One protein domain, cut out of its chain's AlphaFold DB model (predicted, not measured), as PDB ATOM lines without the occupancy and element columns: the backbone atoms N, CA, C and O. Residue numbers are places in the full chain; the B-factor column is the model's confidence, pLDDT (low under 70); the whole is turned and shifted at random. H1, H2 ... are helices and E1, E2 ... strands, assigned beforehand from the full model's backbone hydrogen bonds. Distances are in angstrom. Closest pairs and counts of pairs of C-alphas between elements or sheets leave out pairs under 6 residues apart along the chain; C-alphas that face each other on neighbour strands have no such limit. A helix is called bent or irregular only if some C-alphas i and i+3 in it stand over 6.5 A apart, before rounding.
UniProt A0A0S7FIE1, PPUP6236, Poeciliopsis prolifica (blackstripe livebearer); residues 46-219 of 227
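This is residues 46 to 219 of the 227 residues of the protein "PPUP6236" of Poeciliopsis prolifica (blackstripe livebearer) (UniProt A0A0S7FIE1). Two helices, H2 and H3, meet at one end in a V, and the hairpin E4 E5 packs over them, mainly on H3; at the other end of the body lie H1 and a second hairpin, E1 E2. A thin arm sticks out, residues 174 to 184 and 186 to 192, of which 178 to 184 belong to H4, and a long return link leads back to the short strand E6 beside E3. The printed part has 174 residues, in the order H1 E1 E2 H2 H3 E3 E4 E5 H4 E6: four named helices and six named strands, in three two-stranded sheets, E1 E2 and E4 E5 antiparallel, E3 E6 parallel. The class is mixed, helices and strands, though under half of the residues are in named elements. The whole is only just loose, close to compact, with a radius of gyration of the C-alphas of 19.1 A and spans of 57 by 42 by 38 A.

E4, residues 140 to 145, and E5, residues 148 to 153, form an antiparallel hairpin, with N 143 and O 150 2.9 A apart, within hydrogen-bond range. H3, residues 104 to 119, comes closest to E5 at the C-alphas of Glu 113 and Leu 151, 6.3 A apart. H2, residues 87 to 102, comes closest to E4 at the C-alphas of Thr 96 and His 141, 6.9 A apart. H2 and H3 only just touch, with 3 pairs of C-alphas within 8 A, and only at the corner; the closest C-alphas, of Leu 100 and Ala 107, are 4.8 A apart. Their lines stand at a steep tilt of 51 degrees, opposite ways. E3, residues 135 to 137, runs on into E4 at 43 degrees and is parallel to E6, residues 216 to 218, with N 218 and O 136 3.2 A apart, within hydrogen-bond range. E1, residues 59 to 63, and E2, residues 66 to 71, form the other antiparallel hairpin, with N 61 and O 68 2.8 A apart, within hydrogen-bond range. Residues 70 to 71 of E2 also pair, parallel, with residues 204 to 205. H1, residues 46 to 57, comes closest to E2 at the C-alphas of Lys 57 and Thr 71, 5.9 A apart. H4, residues 178 to 185, touches no helix. Every O i to N i+4 pair is within hydrogen-bond range in H1, H3 and H4, and 9 of 12 are in H2.

H1 begins at C-alpha 46 (40.815, 92.443, 59.463) and is 16.1 A long. H2 is 23.6 A long and irregular, with C-alphas 88 and 91 7.6 A apart; H3 is 22.3 A. E4 is 16.0 A, E5 16.2 A, E2 15.8 A, E1 12.4 A and H4 10.6 A long. E3 measures 6.7 A and E6 5.7 A, ending at C-alpha 218 (51.288, 91.758, 83.365).

The C-alphas farthest apart, of Asn 129 and Pro 189, are 60.0 A apart. The printed part has no cut. The links E2 to H2, H3 to E3, E5 to H4 and H4 to E6 are long. The mean pLDDT of the printed part is 80.7; residues 128 to 132 and 197 to 219 are under 70.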
ATOM      1  N   GLN A  46      40.302  92.793  58.140       86.06
ATOM      2  CA  GLN A  46      40.815  92.443  59.463       86.06
ATOM      3  C   GLN A  46      40.966  90.929  59.669       86.06
ATOM      4  O   GLN A  46      41.968  90.501  60.237       86.06
ATOM      5  N   ASP A  47      40.038  90.111  59.172       87.81
ATOM      6  CA  ASP A  47      40.133  88.647  59.244       87.81
ATOM      7  C   ASP A  47      41.282  88.102  58.399       87.81
ATOM      8  O   ASP A  47      42.014  87.221  58.843       87.81
ATOM      9  N   LEU A  48      41.469  88.643  57.191       87.75
ATOM     10  CA  LEU A  48      42.609  88.294  56.343       87.75
ATOM     11  C   LEU A  48      43.927  88.642  57.037       87.75
ATOM     12  O   LEU A  48      44.848  87.828  57.059       87.75
ATOM     13  N   GLN A  49      43.996  89.821  57.658       89.75
ATOM     14  CA  GLN A  49      45.163  90.240  58.429       89.75
ATOM     15  C   GLN A  49      45.411  89.332  59.642       89.75
ATOM     16  O   GLN A  49      46.553  88.954  59.901       89.75
ATOM     17  N   ALA A  50      44.359  88.968  60.376       89.94
ATOM     18  CA  ALA A  50      44.454  88.080  61.527       89.94
ATOM     19  C   ALA A  50      44.962  86.689  61.126       89.94
ATOM     20  O   ALA A  50      45.867  86.166  61.770       89.94
ATOM     21  N   VAL A  51      44.438  86.122  60.035       89.75
ATOM     22  CA  VAL A  51      44.884  84.819  59.520       89.75
ATOM     23  C   VAL A  51      46.335  84.879  59.065       89.75
ATOM     24  O   VAL A  51      47.122  84.036  59.481       89.75
ATOM     25  N   ALA A  52      46.719  85.903  58.298       90.19
ATOM     26  CA  ALA A  52      48.102  86.069  57.862       90.19
ATOM     27  C   ALA A  52      49.072  86.177  59.053       90.19
ATOM     28  O   ALA A  52      50.166  85.617  59.023       90.19
ATOM     29  N   LEU A  53      48.671  86.862  60.132       89.38
ATOM     30  CA  LEU A  53      49.458  86.927  61.366       89.38
ATOM     31  C   LEU A  53      49.558  85.570  62.068       89.38
ATOM     32  O   LEU A  53      50.646  85.220  62.520       89.38
ATOM     33  N   LEU A  54      48.458  84.818  62.160       89.50
ATOM     34  CA  LEU A  54      48.455  83.478  62.748       89.50
ATOM     35  C   LEU A  54      49.366  82.531  61.963       89.50
ATOM     36  O   LEU A  54      50.220  81.887  62.565       89.50
ATOM     37  N   GLU A  55      49.232  82.485  60.641       89.81
ATOM     38  CA  GLU A  55      50.046  81.631  59.768       89.81
ATOM     39  C   GLU A  55      51.532  81.994  59.840       89.81
ATOM     40  O   GLU A  55      52.382  81.109  59.899       89.81
ATOM     41  N   ALA A  56      51.857  83.290  59.892       90.19
ATOM     42  CA  ALA A  56      53.242  83.749  59.914       90.19
ATOM     43  C   ALA A  56      53.924  83.632  61.288       90.19
ATOM     44  O   ALA A  56      55.144  83.489  61.348       90.19
ATOM     45  N   LYS A  57      53.178  83.769  62.395       87.25
ATOM     46  CA  LYS A  57      53.755  83.932  63.745       87.25
ATOM     47  C   LYS A  57      53.435  82.805  64.720       87.25
ATOM     48  O   LYS A  57      53.982  82.811  65.822       87.25
ATOM     49  N   THR A  58      52.568  81.861  64.357       88.56
ATOM     50  CA  THR A  58      52.307  80.694  65.204       88.56
ATOM     51  C   THR A  58      53.428  79.681  65.035       88.56
ATOM     52  O   THR A  58      53.703  79.213  63.934       88.56
ATOM     53  N   VAL A  59      54.056  79.301  66.141       87.81
ATOM     54  CA  VAL A  59      55.093  78.267  66.180       87.81
ATOM     55  C   VAL A  59      54.676  77.148  67.123       87.81
ATOM     56  O   VAL A  59      53.783  77.317  67.950       87.81
ATOM     57  N   ARG A  60      55.315  75.986  67.006       86.44
ATOM     58  CA  ARG A  60      55.157  74.909  67.985       86.44
ATOM     59  C   ARG A  60      56.321  74.952  68.963       86.44
ATOM     60  O   ARG A  60      57.471  74.978  68.534       86.44
ATOM     61  N   ILE A  61      56.019  74.951  70.254       83.75
ATOM     62  CA  ILE A  61      57.009  74.950  71.330       83.75
ATOM     63  C   ILE A  61      56.809  73.739  72.234       83.75
ATOM     64  O   ILE A  61      55.696  73.245  72.392       83.75
ATOM     65  N   MET A  62      57.900  73.251  72.816       81.94
ATOM     66  CA  MET A  62      57.856  72.219  73.846       81.94
ATOM     67  C   MET A  62      57.815  72.893  75.214       81.94
ATOM     68  O   MET A  62      58.743  73.620  75.565       81.94
ATOM     69  N   VAL A  63      56.761  72.634  75.982       76.19
ATOM     70  CA  VAL A  63      56.601  73.121  77.358       76.19
ATOM     71  C   VAL A  63      56.266  71.922  78.231       76.19
ATOM     72  O   VAL A  63      55.282  71.229  77.980       76.19
ATOM     73  N   ASP A  64      57.129  71.638  79.205       77.00
ATOM     74  CA  ASP A  64      56.986  70.519  80.146       77.00
ATOM     75  C   ASP A  64      56.741  69.158  79.465       77.00
ATOM     76  O   ASP A  64      55.921  68.351  79.894       77.00
ATOM     77  N   GLY A  65      57.439  68.907  78.351       80.12
ATOM     78  CA  GLY A  65      57.312  67.661  77.584       80.12
ATOM     79  C   GLY A  65      56.065  67.571  76.695       80.12
ATOM     80  O   GLY A  65      55.894  66.572  75.999       80.12
ATOM     81  N   VAL A  66      55.228  68.612  76.657       79.62
ATOM     82  CA  VAL A  66      54.032  68.694  75.808       79.62
ATOM     83  C   VAL A  66      54.267  69.680  74.664       79.62
ATOM     84  O   VAL A  66      54.729  70.802  74.872       79.62
ATOM     85  N   LEU A  67      53.926  69.270  73.439       81.62
ATOM     86  CA  LEU A  67      53.983  70.135  72.262       81.62
ATOM     87  C   LEU A  67      52.773  71.075  72.252       81.62
ATOM     88  O   LEU A  67      51.631  70.625  72.145       81.62
ATOM     89  N   ARG A  68      53.023  72.379  72.332       80.88
ATOM     90  CA  ARG A  68      52.002  73.430  72.355       80.88
ATOM     91  C   ARG A  68      52.141  74.353  71.157       80.88
ATOM     92  O   ARG A  68      53.235  74.548  70.630       80.88
ATOM     93  N   TYR A  69      51.025  74.927  70.724       83.94
ATOM     94  CA  TYR A  69      51.050  76.030  69.770       83.94
ATOM     95  C   TYR A  69      51.235  77.324  70.526       83.94
ATOM     96  O   TYR A  69      50.527  77.569  71.504       83.94
ATOM     97  N   ALA A  70      52.144  78.152  70.030       82.31
ATOM     98  CA  ALA A  70      52.357  79.462  70.570       82.31
ATOM     99  C   ALA A  70      52.233  80.544  69.509       82.31
ATOM    100  O   ALA A  70      52.895  80.499  68.475       82.31
ATOM    101  N   THR A  71      51.361  81.513  69.774       82.00
ATOM    102  CA  THR A  71      51.037  82.604  68.848       82.00
ATOM    103  C   THR A  71      51.300  83.953  69.494       82.00
ATOM    104  O   THR A  71      51.155  84.129  70.703       82.00
ATOM    105  N   SER A  72      51.673  84.942  68.687       81.56
ATOM    106  CA  SER A  72      51.685  86.334  69.130       81.56
ATOM    107  C   SER A  72      50.261  86.878  69.275       81.56
ATOM    108  O   SER A  72      49.351  86.426  68.577       81.56
ATOM    109  N   LEU A  73      50.086  87.920  70.093       86.31
ATOM    110  CA  LEU A  73      48.851  88.709  70.103       86.31
ATOM    111  C   LEU A  73      48.540  89.251  68.697       86.31
ATOM    112  O   LEU A  73      49.426  89.778  68.017       86.31
ATOM    113  N   LEU A  74      47.273  89.168  68.285       89.44
ATOM    114  CA  LEU A  74      46.796  89.634  66.979       89.44
ATOM    115  C   LEU A  74      46.663  91.159  66.954       89.44
ATOM    116  O   LEU A  74      45.569  91.707  66.941       89.44
ATOM    117  N   ARG A  75      47.791  91.862  67.007       89.44
ATOM    118  CA  ARG A  75      47.826  93.325  67.070       89.44
ATOM    119  C   ARG A  75      47.403  93.959  65.748       89.44
ATOM    120  O   ARG A  75      47.877  93.567  64.682       89.44
ATOM    121  N   HIS A  76      46.588  95.004  65.837       87.94
ATOM    122  CA  HIS A  76      46.358  95.926  64.733       87.94
ATOM    123  C   HIS A  76      47.666  96.667  64.396       87.94
ATOM    124  O   HIS A  76      48.449  96.983  65.291       87.94
ATOM    125  N   ALA A  77      47.913  96.978  63.119       85.62
ATOM    126  CA  ALA A  77      49.182  97.593  62.693       85.62
ATOM    127  C   ALA A  77      49.428  98.979  63.326       85.62
ATOM    128  O   ALA A  77      50.564  99.374  63.555       85.62
ATOM    129  N   GLN A  78      48.346  99.692  63.636       86.06
ATOM    130  CA  GLN A  78      48.315 101.009  64.270       86.06
ATOM    131  C   GLN A  78      48.221 100.930  65.806       86.06
ATOM    132  O   GLN A  78      47.942 101.943  66.443       86.06
ATOM    133  N   MET A  79      48.392  99.749  66.414       88.06
ATOM    134  CA  MET A  79      48.400  99.625  67.873       88.06
ATOM    135  C   MET A  79      49.586 100.429  68.441       88.06
ATOM    136  O   MET A  79      50.733 100.118  68.109       88.06
ATOM    137  N   PRO A  80      49.342 101.452  69.283       88.88
ATOM    138  CA  PRO A  80      50.416 102.177  69.950       88.88
ATOM    139  C   PRO A  80      51.096 101.279  70.989       88.88
ATOM    140  O   PRO A  80      50.553 100.246  71.382       88.88
ATOM    141  N   GLN A  81      52.262 101.690  71.487       86.81
ATOM    142  CA  GLN A  81      52.844 101.031  72.655       86.81
ATOM    143  C   GLN A  81      51.947 101.253  73.877       86.81
ATOM    144  O   GLN A  81      51.724 102.385  74.310       86.81
ATOM    145  N   LEU A  82      51.423 100.159  74.418       86.06
ATOM    146  CA  LEU A  82      50.529 100.140  75.561       86.06
ATOM    147  C   LEU A  82      51.337 100.065  76.860       86.06
ATOM    148  O   LEU A  82      51.795  99.000  77.262       86.06
ATOM    149  N   ASN A  83      51.460 101.209  77.534       88.69
ATOM    150  CA  ASN A  83      52.117 101.333  78.832       88.69
ATOM    151  C   ASN A  83      51.126 101.824  79.891       88.69
ATOM    152  O   ASN A  83      50.947 103.027  80.077       88.69
ATOM    153  N   ALA A  84      50.464 100.887  80.568       87.12
ATOM    154  CA  ALA A  84      49.676 101.195  81.755       87.12
ATOM    155  C   ALA A  84      50.548 100.931  82.987       87.12
ATOM    156  O   ALA A  84      51.083  99.829  83.100       87.12
ATOM    157  N   PRO A  85      50.703 101.893  83.910       88.38
ATOM    158  CA  PRO A  85      51.433 101.680  85.151       88.38
ATOM    159  C   PRO A  85      50.612 100.800  86.103       88.38
ATOM    160  O   PRO A  85      49.380 100.751  86.007       88.38
ATOM    161  N   LYS A  86      51.266 100.126  87.053       87.69
ATOM    162  CA  LYS A  86      50.600  99.229  88.018       87.69
ATOM    163  C   LYS A  86      49.517  99.962  88.811       87.69
ATOM    164  O   LYS A  86      48.438  99.423  89.057       87.69
ATOM    165  N   GLU A  87      49.771 101.224  89.135       90.69
ATOM    166  CA  GLU A  87      48.897 102.138  89.868       90.69
ATOM    167  C   GLU A  87      47.511 102.264  89.224       90.69
ATOM    168  O   GLU A  87      46.529 102.444  89.946       90.69
ATOM    169  N   SER A  88      47.409 102.090  87.900       90.69
ATOM    170  CA  SER A  88      46.142 102.177  87.161       90.69
ATOM    171  C   SER A  88      45.095 101.157  87.622       90.69
ATOM    172  O   SER A  88      43.897 101.430  87.558       90.69
ATOM    173  N   VAL A  89      45.527 100.009  88.157       92.94
ATOM    174  CA  VAL A  89      44.634  98.919  88.584       92.94
ATOM    175  C   VAL A  89      44.671  98.642  90.089       92.94
ATOM    176  O   VAL A  89      43.864  97.856  90.589       92.94
ATOM    177  N   MET A  90      45.539  99.319  90.850       92.81
ATOM    178  CA  MET A  90      45.721  99.058  92.287       92.81
ATOM    179  C   MET A  90      44.449  99.266  93.115       92.81
ATOM    180  O   MET A  90      44.196  98.514  94.055       92.81
ATOM    181  N   ALA A  91      43.616 100.255  92.778       93.00
ATOM    182  CA  ALA A  91      42.348 100.470  93.481       93.00
ATOM    183  C   ALA A  91      41.384  99.277  93.315       93.00
ATOM    184  O   ALA A  91      40.726  98.867  94.273       93.00
ATOM    185  N   MET A  92      41.340  98.683  92.117       93.12
ATOM    186  CA  MET A  92      40.536  97.493  91.817       93.12
ATOM    187  C   MET A  92      41.093  96.244  92.504       93.12
ATOM    188  O   MET A  92      40.317  95.439  93.023       93.12
ATOM    189  N   LEU A  93      42.420  96.116  92.570       92.25
ATOM    190  CA  LEU A  93      43.071  95.040  93.313       92.25
ATOM    191  C   LEU A  93      42.713  95.105  94.803       92.25
ATOM    192  O   LEU A  93      42.160  94.151  95.338       92.25
ATOM    193  N   ARG A  94      42.886  96.272  95.435       93.94
ATOM    194  CA  ARG A  94      42.536  96.493  96.851       93.94
ATOM    195  C   ARG A  94      41.055  96.246  97.142       93.94
ATOM    196  O   ARG A  94      40.706  95.752  98.211       93.94
ATOM    197  N   ASN A  95      40.166  96.619  96.219       92.44
ATOM    198  CA  ASN A  95      38.737  96.297  96.321       92.44
ATOM    199  C   ASN A  95      38.508  94.779  96.312       92.44
ATOM    200  O   ASN A  95      37.711  94.277  97.104       92.44
ATOM    201  N   THR A  96      39.206  94.065  95.428       91.62
ATOM    202  CA  THR A  96      39.128  92.606  95.315       91.62
ATOM    203  C   THR A  96      39.642  91.941  96.585       91.62
ATOM    204  O   THR A  96      38.906  91.166  97.184       91.62
ATOM    205  N   GLU A  97      40.824  92.319  97.069       92.06
ATOM    206  CA  GLU A  97      41.407  91.815  98.320       92.06
ATOM    207  C   GLU A  97      40.469  92.041  99.511       92.06
ATOM    208  O   GLU A  97      40.147  91.100 100.232       92.06
ATOM    209  N   ARG A  98      39.914  93.252  99.662       93.62
ATOM    210  CA  ARG A  98      38.923  93.540 100.715       93.62
ATOM    211  C   ARG A  98      37.674  92.669 100.635       93.62
ATOM    212  O   ARG A  98      37.091  92.371 101.674       93.62
ATOM    213  N   ARG A  99      37.224  92.298  99.434       90.94
ATOM    214  CA  ARG A  99      36.084  91.386  99.263       90.94
ATOM    215  C   ARG A  99      36.464  89.956  99.637       90.94
ATOM    216  O   ARG A  99      35.701  89.316 100.348       90.94
ATOM    217  N   LEU A 100      37.639  89.490  99.218       91.38
ATOM    218  CA  LEU A 100      38.131  88.146  99.531       91.38
ATOM    219  C   LEU A 100      38.412  87.970 101.032       91.38
ATOM    220  O   LEU A 100      38.131  86.912 101.578       91.38
ATOM    221  N   LEU A 101      38.864  89.014 101.733       92.44
ATOM    222  CA  LEU A 101      39.035  88.982 103.193       92.44
ATOM    223  C   LEU A 101      37.719  88.764 103.956       92.44
ATOM    224  O   LEU A 101      37.733  88.234 105.062       92.44
ATOM    225  N   LYS A 102      36.585  89.188 103.388       93.75
ATOM    226  CA  LYS A 102      35.262  89.029 104.010       93.75
ATOM    227  C   LYS A 102      34.642  87.657 103.757       93.75
ATOM    228  O   LYS A 102      33.755  87.262 104.504       93.75
ATOM    229  N   ASP A 103      35.073  86.967 102.705       92.62
ATOM    230  CA  ASP A 103      34.520  85.686 102.273       92.62
ATOM    231  C   ASP A 103      35.660  84.678 102.036       92.62
ATOM    232  O   ASP A 103      36.228  84.618 100.937       92.62
ATOM    233  N   PRO A 104      35.993  83.867 103.059       92.19
ATOM    234  CA  PRO A 104      37.049  82.864 102.963       92.19
ATOM    235  C   PRO A 104      36.825  81.838 101.847       92.19
ATOM    236  O   PRO A 104      37.793  81.365 101.251       92.19
ATOM    237  N   HIS A 105      35.569  81.513 101.524       91.44
ATOM    238  CA  HIS A 105      35.251  80.553 100.471       91.44
ATOM    239  C   HIS A 105      35.561  81.135  99.084       91.44
ATOM    240  O   HIS A 105      36.162  80.466  98.241       91.44
ATOM    241  N   GLN A 106      35.233  82.411  98.847       90.81
ATOM    242  CA  GLN A 106      35.659  83.100  97.623       90.81
ATOM    243  C   GLN A 106      37.178  83.267  97.539       90.81
ATOM    244  O   GLN A 106      37.730  83.166  96.443       90.81
ATOM    245  N   ALA A 107      37.862  83.510  98.661       92.62
ATOM    246  CA  ALA A 107      39.322  83.596  98.689       92.62
ATOM    247  C   ALA A 107      39.985  82.278  98.265       92.62
ATOM    248  O   ALA A 107      40.924  82.285  97.466       92.62
ATOM    249  N   ASP A 108      39.476  81.147  98.755       94.00
ATOM    250  CA  ASP A 108      39.979  79.825  98.385       94.00
ATOM    251  C   ASP A 108      39.709  79.489  96.910       94.00
ATOM    252  O   ASP A 108      40.612  79.075  96.177       94.00
ATOM    253  N   ALA A 109      38.499  79.786  96.427       93.38
ATOM    254  CA  ALA A 109      38.150  79.643  95.018       93.38
ATOM    255  C   ALA A 109      39.043  80.497  94.104       93.38
ATOM    256  O   ALA A 109      39.529  80.013  93.080       93.38
ATOM    257  N   PHE A 110      39.297  81.752  94.481       93.50
ATOM    258  CA  PHE A 110      40.187  82.647  93.744       93.50
ATOM    259  C   PHE A 110      41.610  82.083  93.667       93.50
ATOM    260  O   PHE A 110      42.194  82.024  92.584       93.50
ATOM    261  N   ARG A 111      42.160  81.638  94.806       92.56
ATOM    262  CA  ARG A 111      43.498  81.035  94.891       92.56
ATOM    263  C   ARG A 111      43.603  79.796  94.013       92.56
ATOM    264  O   ARG A 111      44.561  79.669  93.254       92.56
ATOM    265  N   THR A 112      42.595  78.933  94.076       93.19
ATOM    266  CA  THR A 112      42.508  77.709  93.281       93.19
ATOM    267  C   THR A 112      42.511  78.015  91.781       93.19
ATOM    268  O   THR A 112      43.283  77.411  91.038       93.19
ATOM    269  N   GLU A 113      41.703  78.972  91.313       90.62
ATOM    270  CA  GLU A 113      41.683  79.355  89.892       90.62
ATOM    271  C   GLU A 113      42.998  80.005  89.439       90.62
ATOM    272  O   GLU A 113      43.511  79.677  88.368       90.62
ATOM    273  N   MET A 114      43.605  80.863  90.265       90.81
ATOM    274  CA  MET A 114      44.913  81.452  89.958       90.81
ATOM    275  C   MET A 114      46.005  80.379  89.857       90.81
ATOM    276  O   MET A 114      46.791  80.370  88.911       90.81
ATOM    277  N   GLN A 115      46.034  79.434  90.801       90.56
ATOM    278  CA  GLN A 115      46.974  78.318  90.769       90.56
ATOM    279  C   GLN A 115      46.775  77.459  89.523       90.56
ATOM    280  O   GLN A 115      47.769  77.096  88.903       90.56
ATOM    281  N   LYS A 116      45.536  77.169  89.112       88.00
ATOM    282  CA  LYS A 116      45.275  76.426  87.867       88.00
ATOM    283  C   LYS A 116      45.910  77.104  86.653       88.00
ATOM    284  O   LYS A 116      46.541  76.411  85.862       88.00
ATOM    285  N   LEU A 117      45.794  78.429  86.532       84.69
ATOM    286  CA  LEU A 117      46.396  79.192  85.431       84.69
ATOM    287  C   LEU A 117      47.930  79.166  85.454       84.69
ATOM    288  O   LEU A 117      48.559  79.088  84.399       84.69
ATOM    289  N   ILE A 118      48.532  79.211  86.645       85.44
ATOM    290  CA  ILE A 118      49.989  79.118  86.807       85.44
ATOM    291  C   ILE A 118      50.480  77.713  86.439       85.44
ATOM    292  O   ILE A 118      51.394  77.574  85.633       85.44
ATOM    293  N   HIS A 119      49.842  76.667  86.973       84.00
ATOM    294  CA  HIS A 119      50.213  75.275  86.697       84.00
ATOM    295  C   HIS A 119      49.971  74.882  85.239       84.00
ATOM    296  O   HIS A 119      50.707  74.064  84.696       84.00
ATOM    297  N   SER A 120      48.958  75.454  84.582       77.88
ATOM    298  CA  SER A 120      48.735  75.214  83.157       77.88
ATOM    299  C   SER A 120      49.748  75.939  82.268       77.88
ATOM    300  O   SER A 120      49.755  75.684  81.065       77.88
ATOM    301  N   GLY A 121      50.573  76.837  82.819       76.44
ATOM    302  CA  GLY A 121      51.497  77.692  82.071       76.44
ATOM    303  C   GLY A 121      50.829  78.883  81.375       76.44
ATOM    304  O   GLY A 121      51.500  79.619  80.659       76.44
ATOM    305  N   ALA A 122      49.527  79.102  81.596       76.44
ATOM    306  CA  ALA A 122      48.780  80.190  80.961       76.44
ATOM    307  C   ALA A 122      49.157  81.567  81.534       76.44
ATOM    308  O   ALA A 122      49.061  82.580  80.843       76.44
ATOM    309  N   VAL A 123      49.590  81.609  82.798       82.69
ATOM    310  CA  VAL A 123      50.102  82.812  83.461       82.69
ATOM    311  C   VAL A 123      51.433  82.484  84.123       82.69
ATOM    312  O   VAL A 123      51.588  81.441  84.753       82.69
ATOM    313  N   LYS A 124      52.395  83.403  84.022       82.88
ATOM    314  CA  LYS A 124      53.691  83.298  84.693       82.88
ATOM    315  C   LYS A 124      53.858  84.437  85.692       82.88
ATOM    316  O   LYS A 124      53.524  85.580  85.395       82.88
ATOM    317  N   VAL A 125      54.410  84.124  86.862       82.56
ATOM    318  CA  VAL A 125      54.792  85.134  87.857       82.56
ATOM    319  C   VAL A 125      55.921  85.988  87.277       82.56
ATOM    320  O   VAL A 125      56.962  85.465  86.873       82.56
ATOM    321  N   VAL A 126      55.707  87.301  87.231       78.62
ATOM    322  CA  VAL A 126      56.690  88.273  86.746       78.62
ATOM    323  C   VAL A 126      57.420  88.884  87.941       78.62
ATOM    324  O   VAL A 126      56.797  89.452  88.835       78.62
ATOM    325  N   THR A 127      58.747  88.765  87.968       71.44
ATOM    326  CA  THR A 127      59.614  89.484  88.915       71.44
ATOM    327  C   THR A 127      59.972  90.859  88.356       71.44
ATOM    328  O   THR A 127      60.220  90.968  87.159       71.44
ATOM    329  N   SER A 128      60.100  91.878  89.214       59.53
ATOM    330  CA  SER A 128      60.317  93.306  88.882       59.53
ATOM    331  C   SER A 128      61.526  93.654  87.993       59.53
ATOM    332  O   SER A 128      61.714  94.818  87.658       59.53
ATOM    333  N   ASN A 129      62.347  92.677  87.604       52.03
ATOM    334  CA  ASN A 129      63.520  92.851  86.743       52.03
ATOM    335  C   ASN A 129      63.238  92.593  85.251       52.03
ATOM    336  O   ASN A 129      64.172  92.468  84.457       52.03
ATOM    337  N   THR A 130      61.977  92.492  84.832       56.09
ATOM    338  CA  THR A 130      61.639  92.383  83.410       56.09
ATOM    339  C   THR A 130      61.744  93.748  82.738       56.09
ATOM    340  O   THR A 130      60.849  94.580  82.818       56.09
ATOM    341  N   SER A 131      62.846  93.977  82.021       55.31
ATOM    342  CA  SER A 131      63.052  95.139  81.147       55.31
ATOM    343  C   SER A 131      62.165  95.062  79.890       55.31
ATOM    344  O   SER A 131      62.666  95.010  78.760       55.31
ATOM    345  N   SER A 132      60.846  94.965  80.063       67.38
ATOM    346  CA  SER A 132      59.917  95.046  78.942       67.38
ATOM    347  C   SER A 132      59.821  96.493  78.475       67.38
ATOM    348  O   SER A 132      59.699  97.413  79.279       67.38
ATOM    349  N   LYS A 133      59.860  96.702  77.157       75.00
ATOM    350  CA  LYS A 133      59.608  98.019  76.551       75.00
ATOM    351  C   LYS A 133      58.127  98.411  76.607       75.00
ATOM    352  O   LYS A 133      57.793  99.553  76.305       75.00
ATOM    353  N   GLU A 134      57.260  97.451  76.917       82.62
ATOM    354  CA  GLU A 134      55.815  97.619  76.906       82.62
ATOM    355  C   GLU A 134      55.160  96.752  77.996       82.62
ATOM    356  O   GLU A 134      55.379  95.533  78.038       82.62
ATOM    357  N   SER A 135      54.383  97.376  78.882       85.75
ATOM    358  CA  SER A 135      53.716  96.718  80.014       85.75
ATOM    359  C   SER A 135      52.288  97.229  80.191       85.75
ATOM    360  O   SER A 135      52.062  98.429  80.355       85.75
ATOM    361  N   TRP A 136      51.317  96.319  80.229       88.19
ATOM    362  CA  TRP A 136      49.912  96.673  80.433       88.19
ATOM    363  C   TRP A 136      49.287  95.826  81.540       88.19
ATOM    364  O   TRP A 136      49.106  94.619  81.362       88.19
ATOM    365  N   TYR A 137      48.948  96.457  82.668       89.00
ATOM    366  CA  TYR A 137      48.296  95.775  83.786       89.00
ATOM    367  C   TYR A 137      46.789  95.646  83.572       89.00
ATOM    368  O   TYR A 137      46.104  96.622  83.265       89.00
ATOM    369  N   ILE A 138      46.261  94.437  83.776       90.75
ATOM    370  CA  ILE A 138      44.841  94.132  83.563       90.75
ATOM    371  C   ILE A 138      44.163  93.795  84.897       90.75
ATOM    372  O   ILE A 138      44.610  92.884  85.604       90.75
ATOM    373  N   PRO A 139      43.064  94.486  85.257       92.25
ATOM    374  CA  PRO A 139      42.303  94.122  86.438       92.25
ATOM    375  C   PRO A 139      41.570  92.801  86.194       92.25
ATOM    376  O   PRO A 139      41.052  92.542  85.105       92.25
ATOM    377  N   HIS A 140      41.493  91.973  87.227       91.69
ATOM    378  CA  HIS A 140      40.844  90.669  87.167       91.69
ATOM    379  C   HIS A 140      39.974  90.443  88.400       91.69
ATOM    380  O   HIS A 140      40.165  91.073  89.440       91.69
ATOM    381  N   HIS A 141      38.980  89.572  88.273       89.06
ATOM    382  CA  HIS A 141      38.067  89.241  89.363       89.06
ATOM    383  C   HIS A 141      37.498  87.832  89.199       89.06
ATOM    384  O   HIS A 141      37.456  87.290  88.096       89.06
ATOM    385  N   LEU A 142      37.058  87.249  90.313       91.56
ATOM    386  CA  LEU A 142      36.345  85.977  90.312       91.56
ATOM    387  C   LEU A 142      34.895  86.192  89.873       91.56
ATOM    388  O   LEU A 142      34.229  87.104  90.369       91.56
ATOM    389  N   VAL A 143      34.413  85.326  88.990       90.81
ATOM    390  CA  VAL A 143      32.998  85.197  88.640       90.81
ATOM    391  C   VAL A 143      32.565  83.768  88.937       90.81
ATOM    392  O   VAL A 143      33.260  82.818  88.578       90.81
ATOM    393  N   SER A 144      31.407  83.623  89.574       89.62
ATOM    394  CA  SER A 144      30.804  82.330  89.890       89.62
ATOM    395  C   SER A 144      29.498  82.186  89.118       89.62
ATOM    396  O   SER A 144      28.601  83.016  89.254       89.62
ATOM    397  N   HIS A 145      29.379  81.138  88.307       85.50
ATOM    398  CA  HIS A 145      28.168  80.846  87.543       85.50
ATOM    399  C   HIS A 145      27.896  79.341  87.544       85.50
ATOM    400  O   HIS A 145      28.779  78.547  87.222       85.50
ATOM    401  N   ASN A 146      26.676  78.937  87.913       86.94
ATOM    402  CA  ASN A 146      26.251  77.531  88.001       86.94
ATOM    403  C   ASN A 146      27.237  76.637  88.779       86.94
ATOM    404  O   ASN A 146      27.590  75.546  88.333       86.94
ATOM    405  N   GLY A 147      27.739  77.131  89.917       83.62
ATOM    406  CA  GLY A 147      28.695  76.408  90.765       83.62
ATOM    407  C   GLY A 147      30.122  76.314  90.209       83.62
ATOM    408  O   GLY A 147      30.964  75.664  90.821       83.62
ATOM    409  N   LYS A 148      30.422  76.956  89.072       85.88
ATOM    410  CA  LYS A 148      31.772  77.036  88.501       85.88
ATOM    411  C   LYS A 148      32.360  78.423  88.735       85.88
ATOM    412  O   LYS A 148      31.722  79.427  88.424       85.88
ATOM    413  N   ASN A 149      33.578  78.454  89.262       90.50
ATOM    414  CA  ASN A 149      34.352  79.673  89.468       90.50
ATOM    415  C   ASN A 149      35.314  79.870  88.297       90.50
ATOM    416  O   ASN A 149      35.983  78.923  87.893       90.50
ATOM    417  N   CYS A 150      35.388  81.092  87.778       88.56
ATOM    418  CA  CYS A 150      36.297  81.469  86.704       88.56
ATOM    419  C   CYS A 150      36.966  82.800  87.039       88.56
ATOM    420  O   CYS A 150      36.303  83.749  87.468       88.56
ATOM    421  N   LEU A 151      38.274  82.889  86.800       90.69
ATOM    422  CA  LEU A 151      38.994  84.154  86.874       90.69
ATOM    423  C   LEU A 151      38.839  84.912  85.551       90.69
ATOM    424  O   LEU A 151      39.204  84.404  84.492       90.69
ATOM    425  N   VAL A 152      38.298  86.127  85.608       89.56
ATOM    426  CA  VAL A 152      38.040  86.957  84.425       89.56
ATOM    427  C   VAL A 152      38.999  88.137  84.398       89.56
ATOM    428  O   VAL A 152      39.044  88.924  85.343       89.56
ATOM    429  N   PHE A 153      39.716  88.290  83.284       91.25
ATOM    430  CA  PHE A 153      40.597  89.423  83.000       91.25
ATOM    431  C   PHE A 153      39.850  90.473  82.177       91.25
ATOM    432  O   PHE A 153      39.368  90.195  81.080       91.25
ATOM    433  N   ASN A 154      39.740  91.696  82.693       91.69
ATOM    434  CA  ASN A 154      39.022  92.767  82.012       91.69
ATOM    435  C   ASN A 154      39.938  93.526  81.037       91.69
ATOM    436  O   ASN A 154      40.394  94.636  81.316       91.69
ATOM    437  N   CYS A 155      40.169  92.940  79.862       90.12
ATOM    438  CA  CYS A 155      40.968  93.538  78.785       90.12
ATOM    439  C   CYS A 155      40.317  94.776  78.127       90.12
ATOM    440  O   CYS A 155      40.955  95.463  77.327       90.12
ATOM    441  N   SER A 156      39.062  95.083  78.471       90.62
ATOM    442  CA  SER A 156      38.359  96.305  78.060       90.62
ATOM    443  C   SER A 156      38.612  97.482  79.009       90.62
ATOM    444  O   SER A 156      38.141  98.589  78.741       90.62
ATOM    445  N   HIS A 157      39.330  97.270  80.119       91.81
ATOM    446  CA  HIS A 157      39.707  98.352  81.019       91.81
ATOM    447  C   HIS A 157      40.535  99.404  80.273       91.81
ATOM    448  O   HIS A 157      41.477  99.072  79.548       91.81
ATOM    449  N   LYS A 158      40.153 100.673  80.440       93.62
ATOM    450  CA  LYS A 158      40.774 101.799  79.748       93.62
ATOM    451  C   LYS A 158      41.751 102.528  80.657       93.62
ATOM    452  O   LYS A 158      41.370 102.953  81.742       93.62
ATOM    453  N   TYR A 159      42.956 102.772  80.156       92.88
ATOM    454  CA  TYR A 159      43.922 103.693  80.745       92.88
ATOM    455  C   TYR A 159      44.285 104.754  79.705       92.88
ATOM    456  O   TYR A 159      44.591 104.424  78.560       92.88
ATOM    457  N   LEU A 160      44.167 106.034  80.078       92.50
ATOM    458  CA  LEU A 160      44.344 107.181  79.170       92.50
ATOM    459  C   LEU A 160      43.542 107.057  77.857       92.50
ATOM    460  O   LEU A 160      44.011 107.405  76.780       92.50
ATOM    461  N   GLY A 161      42.319 106.524  77.947       91.44
ATOM    462  CA  GLY A 161      41.424 106.336  76.799       91.44
ATOM    463  C   GLY A 161      41.715 105.107  75.927       91.44
ATOM    464  O   GLY A 161      40.888 104.785  75.075       91.44
ATOM    465  N   LEU A 162      42.813 104.385  76.166       91.62
ATOM    466  CA  LEU A 162      43.216 103.189  75.420       91.62
ATOM    467  C   LEU A 162      42.828 101.913  76.177       91.62
ATOM    468  O   LEU A 162      42.914 101.876  77.400       91.62
ATOM    469  N   SER A 163      42.437 100.854  75.465       91.56
ATOM    470  CA  SER A 163      42.209  99.511  76.034       91.56
ATOM    471  C   SER A 163      42.826  98.440  75.146       91.56
ATOM    472  O   SER A 163      42.920  98.631  73.935       91.56
ATOM    473  N   LEU A 164      43.207  97.298  75.726       89.25
ATOM    474  CA  LEU A 164      43.843  96.216  74.974       89.25
ATOM    475  C   LEU A 164      42.915  95.669  73.876       89.25
ATOM    476  O   LEU A 164      43.336  95.533  72.729       89.25
ATOM    477  N   ASN A 165      41.639  95.437  74.202       90.31
ATOM    478  CA  ASN A 165      40.654  94.892  73.260       90.31
ATOM    479  C   ASN A 165      40.425  95.769  72.019       90.31
ATOM    480  O   ASN A 165      40.126  95.239  70.957       90.31
ATOM    481  N   GLN A 166      40.588  97.092  72.122       90.06
ATOM    482  CA  GLN A 166      40.390  98.010  70.992       90.06
ATOM    483  C   GLN A 166      41.400  97.792  69.855       90.06
ATOM    484  O   GLN A 166      41.123  98.132  68.707       90.06
ATOM    485  N   PHE A 167      42.576  97.257  70.175       89.44
ATOM    486  CA  PHE A 167      43.689  97.147  69.238       89.44
ATOM    487  C   PHE A 167      44.038  95.696  68.885       89.44
ATOM    488  O   PHE A 167      45.021  95.460  68.177       89.44
ATOM    489  N   LEU A 168      43.265  94.725  69.371       90.19
ATOM    490  CA  LEU A 168      43.381  93.329  68.965       90.19
ATOM    491  C   LEU A 168      42.402  93.042  67.826       90.19
ATOM    492  O   LEU A 168      41.244  93.446  67.865       90.19
ATOM    493  N   LEU A 169      42.880  92.337  66.805       89.31
ATOM    494  CA  LEU A 169      42.044  91.828  65.730       89.31
ATOM    495  C   LEU A 169      41.176  90.693  66.294       89.31
ATOM    496  O   LEU A 169      41.718  89.794  66.943       89.31
ATOM    497  N   PRO A 170      39.858  90.699  66.035       82.94
ATOM    498  CA  PRO A 170      38.957  89.659  66.531       82.94
ATOM    499  C   PRO A 170      39.254  88.291  65.901       82.94
ATOM    500  O   PRO A 170      39.055  87.261  66.540       82.94
ATOM    501  N   GLY A 171      39.777  88.297  64.670       84.50
ATOM    502  CA  GLY A 171      39.974  87.104  63.858       84.50
ATOM    503  C   GLY A 171      38.670  86.589  63.240       84.50
ATOM    504  O   GLY A 171      37.580  86.960  63.682       84.50
ATOM    505  N   PRO A 172      38.771  85.724  62.217       81.75
ATOM    506  CA  PRO A 172      37.597  85.181  61.551       81.75
ATOM    507  C   PRO A 172      36.812  84.238  62.461       81.75
ATOM    508  O   PRO A 172      37.378  83.497  63.267       81.75
ATOM    509  N   THR A 173      35.504  84.160  62.231       79.12
ATOM    510  CA  THR A 173      34.668  83.093  62.785       79.12
ATOM    511  C   THR A 173      35.098  81.747  62.195       79.12
ATOM    512  O   THR A 173      34.831  81.457  61.031       79.12
ATOM    513  N   LEU A 174      35.778  80.922  62.996       77.19
ATOM    514  CA  LEU A 174      36.231  79.578  62.597       77.19
ATOM    515  C   LEU A 174      35.177  78.485  62.835       77.19
ATOM    516  O   LEU A 174      35.324  77.366  62.350       77.19
ATOM    517  N   GLY A 175      34.126  78.788  63.602       74.88
ATOM    518  CA  GLY A 175      33.035  77.854  63.862       74.88
ATOM    519  C   GLY A 175      32.180  77.630  62.617       74.88
ATOM    520  O   GLY A 175      31.815  78.582  61.930       74.88
ATOM    521  N   ALA A 176      31.823  76.373  62.352       75.94
ATOM    522  CA  ALA A 176      30.828  76.071  61.331       75.94
ATOM    523  C   ALA A 176      29.486  76.744  61.687       75.94
ATOM    524  O   ALA A 176      29.130  76.794  62.871       75.94
ATOM    525  N   PRO A 177      28.705  77.215  60.696       81.06
ATOM    526  CA  PRO A 177      27.377  77.757  60.950       81.06
ATOM    527  C   PRO A 177      26.529  76.749  61.727       81.06
ATOM    528  O   PRO A 177      26.450  75.581  61.337       81.06
ATOM    529  N   PHE A 178      25.877  77.196  62.805       80.69
ATOM    530  CA  PHE A 178      25.103  76.322  63.692       80.69
ATOM    531  C   PHE A 178      24.063  75.493  62.928       80.69
ATOM    532  O   PHE A 178      23.957  74.288  63.133       80.69
ATOM    533  N   LEU A 179      23.370  76.113  61.969       81.88
ATOM    534  CA  LEU A 179      22.415  75.423  61.106       81.88
ATOM    535  C   LEU A 179      23.068  74.298  60.288       81.88
ATOM    536  O   LEU A 179      22.527  73.200  60.217       81.88
ATOM    537  N   GLY A 180      24.257  74.538  59.732       82.25
ATOM    538  CA  GLY A 180      25.010  73.513  59.006       82.25
ATOM    539  C   GLY A 180      25.456  72.361  59.910       82.25
ATOM    540  O   GLY A 180      25.456  71.210  59.485       82.25
ATOM    541  N   VAL A 181      25.790  72.646  61.174       84.81
ATOM    542  CA  VAL A 181      26.060  71.600  62.174       84.81
ATOM    543  C   VAL A 181      24.794  70.781  62.447       84.81
ATOM    544  O   VAL A 181      24.853  69.557  62.395       84.81
ATOM    545  N   LEU A 182      23.642  71.426  62.662       86.56
ATOM    546  CA  LEU A 182      22.374  70.736  62.929       86.56
ATOM    547  C   LEU A 182      21.899  69.855  61.768       86.56
ATOM    548  O   LEU A 182      21.388  68.764  62.012       86.56
ATOM    549  N   ILE A 183      22.059  70.315  60.523       87.19
ATOM    550  CA  ILE A 183      21.693  69.531  59.336       87.19
ATOM    551  C   ILE A 183      22.550  68.263  59.266       87.19
ATOM    552  O   ILE A 183      21.997  67.171  59.177       87.19
ATOM    553  N   ARG A 184      23.876  68.381  59.428       84.25
ATOM    554  CA  ARG A 184      24.787  67.221  59.425       84.25
ATOM    555  C   ARG A 184      24.518  66.231  60.555       84.25
ATOM    556  O   ARG A 184      24.630  65.027  60.358       84.25
ATOM    557  N   PHE A 185      24.097  66.710  61.726       86.31
ATOM    558  CA  PHE A 185      23.687  65.839  62.837       86.31
ATOM    559  C   PHE A 185      22.465  64.966  62.507       86.31
ATOM    560  O   PHE A 185      22.242  63.971  63.190       86.31
ATOM    561  N   ARG A 186      21.676  65.325  61.485       87.31
ATOM    562  CA  ARG A 186      20.503  64.563  61.029       87.31
ATOM    563  C   ARG A 186      20.794  63.630  59.853       87.31
ATOM    564  O   ARG A 186      19.922  62.840  59.508       87.31
ATOM    565  N   GLU A 187      21.976  63.708  59.244       89.06
ATOM    566  CA  GLU A 187      22.343  62.861  58.096       89.06
ATOM    567  C   GLU A 187      22.483  61.383  58.484       89.06
ATOM    568  O   GLU A 187      22.258  60.501  57.657       89.06
ATOM    569  N   TYR A 188      22.819  61.107  59.747       89.50
ATOM    570  CA  TYR A 188      23.050  59.759  60.251       89.50
ATOM    571  C   TYR A 188      22.209  59.480  61.503       89.50
ATOM    572  O   TYR A 188      21.924  60.393  62.276       89.50
ATOM    573  N   PRO A 189      21.838  58.210  61.753       91.00
ATOM    574  CA  PRO A 189      21.023  57.833  62.910       91.00
ATOM    575  C   PRO A 189      21.739  58.007  64.257       91.00
ATOM    576  O   PRO A 189      21.095  57.965  65.303       91.00
ATOM    577  N   ILE A 190      23.066  58.168  64.249       91.38
ATOM    578  CA  ILE A 190      23.895  58.292  65.448       91.38
ATOM    579  C   ILE A 190      24.773  59.533  65.300       91.38
ATOM    580  O   ILE A 190      25.533  59.646  64.340       91.38
ATOM    581  N   ALA A 191      24.699  60.429  66.284       88.56
ATOM    582  CA  ALA A 191      25.566  61.592  66.399       88.56
ATOM    583  C   ALA A 191      26.476  61.452  67.626       88.56
ATOM    584  O   ALA A 191      26.027  61.061  68.703       88.56
ATOM    585  N   VAL A 192      27.753  61.799  67.463       87.88
ATOM    586  CA  VAL A 192      28.736  61.828  68.552       87.88
ATOM    587  C   VAL A 192      29.057  63.280  68.873       87.88
ATOM    588  O   VAL A 192      29.382  64.064  67.983       87.88
ATOM    589  N   SER A 193      28.981  63.639  70.149       87.19
ATOM    590  CA  SER A 193      29.393  64.944  70.658       87.19
ATOM    591  C   SER A 193      30.419  64.769  71.773       87.19
ATOM    592  O   SER A 193      30.396  63.793  72.521       87.19
ATOM    593  N   GLY A 194      31.351  65.713  71.867       83.94
ATOM    594  CA  GLY A 194      32.385  65.737  72.893       83.94
ATOM    595  C   GLY A 194      32.724  67.174  73.264       83.94
ATOM    596  O   GLY A 194      32.680  68.061  72.413       83.94
ATOM    597  N   ASP A 195      33.034  67.397  74.538       77.31
ATOM    598  CA  ASP A 195      33.475  68.698  75.040       77.31
ATOM    599  C   ASP A 195      35.007  68.764  75.031       77.31
ATOM    600  O   ASP A 195      35.684  67.922  75.628       77.31
ATOM    601  N   ILE A 196      35.560  69.768  74.349       74.19
ATOM    602  CA  ILE A 196      37.001  70.018  74.331       74.19
ATOM    603  C   ILE A 196      37.322  70.968  75.479       74.19
ATOM    604  O   ILE A 196      37.249  72.196  75.362       74.19
ATOM    605  N   LYS A 197      37.730  70.392  76.608       64.38
ATOM    606  CA  LYS A 197      38.143  71.172  77.773       64.38
ATOM    607  C   LYS A 197      39.421  71.961  77.464       64.38
ATOM    608  O   LYS A 197      40.433  71.388  77.080       64.38
ATOM    609  N   GLY A 198      39.396  73.272  77.704       60.03
ATOM    610  CA  GLY A 198      40.605  74.108  77.692       60.03
ATOM    611  C   GLY A 198      41.092  74.572  76.315       60.03
ATOM    612  O   GLY A 198      42.233  75.014  76.219       60.03
ATOM    613  N   MET A 199      40.243  74.545  75.280       59.41
ATOM    614  CA  MET A 199      40.589  74.980  73.913       59.41
ATOM    615  C   MET A 199      41.292  76.352  73.850       59.41
ATOM    616  O   MET A 199      42.220  76.529  73.070       59.41
ATOM    617  N   TYR A 200      40.889  77.306  74.697       58.56
ATOM    618  CA  TYR A 200      41.445  78.667  74.728       58.56
ATOM    619  C   TYR A 200      42.636  78.854  75.683       58.56
ATOM    620  O   TYR A 200      43.317  79.869  75.605       58.56
ATOM    621  N   LEU A 201      42.870  77.904  76.595       53.62
ATOM    622  CA  LEU A 201      43.901  77.992  77.642       53.62
ATOM    623  C   LEU A 201      45.128  77.114  77.348       53.62
ATOM    624  O   LEU A 201      46.134  77.238  78.036       53.62
ATOM    625  N   GLY A 202      45.036  76.207  76.367       43.88
ATOM    626  CA  GLY A 202      46.123  75.298  75.979       43.88
ATOM    627  C   GLY A 202      47.090  75.852  74.926       43.88
ATOM    628  O   GLY A 202      48.098  75.210  74.640       43.88
ATOM    629  N   GLY A 203      46.782  77.006  74.327       47.91
ATOM    630  CA  GLY A 203      47.707  77.734  73.461       47.91
ATOM    631  C   GLY A 203      48.516  78.725  74.286       47.91
ATOM    632  O   GLY A 203      47.936  79.553  74.988       47.91
ATOM    633  N   ASP A 204      49.839  78.663  74.201       46.31
ATOM    634  CA  ASP A 204      50.687  79.622  74.902       46.31
ATOM    635  C   ASP A 204      50.758  80.905  74.066       46.31
ATOM    636  O   ASP A 204      51.147  80.893  72.904       46.31
ATOM    637  N   VAL A 205      50.412  82.065  74.613       51.28
ATOM    638  CA  VAL A 205      50.775  83.306  73.917       51.28
ATOM    639  C   VAL A 205      52.289  83.453  74.065       51.28
ATOM    640  O   VAL A 205      52.782  83.448  75.192       51.28
ATOM    641  N   LEU A 206      53.033  83.530  72.952       37.38
ATOM    642  CA  LEU A 206      54.503  83.594  72.960       37.38
ATOM    643  C   LEU A 206      54.996  84.725  73.879       37.38
ATOM    644  O   LEU A 206      55.050  85.890  73.493       37.38
ATOM    645  N   SER A 207      55.369  84.351  75.100       39.72
ATOM    646  CA  SER A 207      56.098  85.154  76.089       39.72
ATOM    647  C   SER A 207      57.336  84.398  76.598       39.72
ATOM    648  O   SER A 207      58.274  84.990  77.138       39.72
ATOM    649  N   THR A 208      57.402  83.081  76.378       29.39
ATOM    650  CA  THR A 208      58.541  82.249  76.765       29.39
ATOM    651  C   THR A 208      59.721  82.523  75.830       29.39
ATOM    652  O   THR A 208      59.796  81.998  74.722       29.39
ATOM    653  N   SER A 209      60.626  83.376  76.317       31.62
ATOM    654  CA  SER A 209      61.731  84.049  75.621       31.62
ATOM    655  C   SER A 209      61.241  85.093  74.607       31.62
ATOM    656  O   SER A 209      60.949  84.753  73.464       31.62
ATOM    657  N   PRO A 210      61.114  86.379  74.993       32.78
ATOM    658  CA  PRO A 210      60.740  87.394  74.025       32.78
ATOM    659  C   PRO A 210      61.849  87.471  72.963       32.78
ATOM    660  O   PRO A 210      62.982  87.828  73.310       32.78
ATOM    661  N   PRO A 211      61.577  87.223  71.665       30.12
ATOM    662  CA  PRO A 211      62.361  87.906  70.655       30.12
ATOM    663  C   PRO A 211      62.233  89.397  70.980       30.12
ATOM    664  O   PRO A 211      61.131  89.894  71.239       30.12
ATOM    665  N   ARG A 212      63.388  90.060  71.110       29.88
ATOM    666  CA  ARG A 212      63.540  91.431  71.618       29.88
ATOM    667  C   ARG A 212      62.383  92.316  71.134       29.88
ATOM    668  O   ARG A 212      62.304  92.616  69.950       29.88
ATOM    669  N   GLY A 213      61.515  92.740  72.056       34.66
ATOM    670  CA  GLY A 213      60.433  93.690  71.766       34.66
ATOM    671  C   GLY A 213      58.999  93.149  71.766       34.66
ATOM    672  O   GLY A 213      58.119  93.871  71.307       34.66
ATOM    673  N   SER A 214      58.733  91.942  72.278       32.09
ATOM    674  CA  SER A 214      57.349  91.472  72.471       32.09
ATOM    675  C   SER A 214      56.786  91.934  73.835       32.09
ATOM    676  O   SER A 214      57.460  91.728  74.844       32.09
ATOM    677  N   PRO A 215      55.592  92.552  73.888       39.22
ATOM    678  CA  PRO A 215      54.982  93.084  75.111       39.22
ATOM    679  C   PRO A 215      54.516  91.987  76.059       39.22
ATOM    680  O   PRO A 215      53.964  90.976  75.623       39.22
ATOM    681  N   LEU A 216      54.650  92.239  77.360       42.72
ATOM    682  CA  LEU A 216      54.078  91.405  78.410       42.72
ATOM    683  C   LEU A 216      52.736  91.996  78.855       42.72
ATOM    684  O   LEU A 216      52.633  93.183  79.167       42.72
ATOM    685  N   VAL A 217      51.702  91.155  78.896       51.34
ATOM    686  CA  VAL A 217      50.494  91.461  79.665       51.34
ATOM    687  C   VAL A 217      50.787  91.042  81.095       51.34
ATOM    688  O   VAL A 217      50.913  89.853  81.383       51.34
ATOM    689  N   GLU A 218      50.951  92.022  81.975       50.00
ATOM    690  CA  GLU A 218      51.288  91.758  83.365       50.00
ATOM    691  C   GLU A 218      50.016  91.691  84.202       50.00
ATOM    692  O   GLU A 218      49.149  92.565  84.167       50.00
ATOM    693  N   VAL A 219      49.899  90.622  84.979       46.06
ATOM    694  CA  VAL A 219      48.805  90.455  85.925       46.06
ATOM    695  C   VAL A 219      49.359  90.796  87.302       46.06
ATOM    696  O   VAL A 219      50.238  90.082  87.790       46.06
TER     697      VAL A 219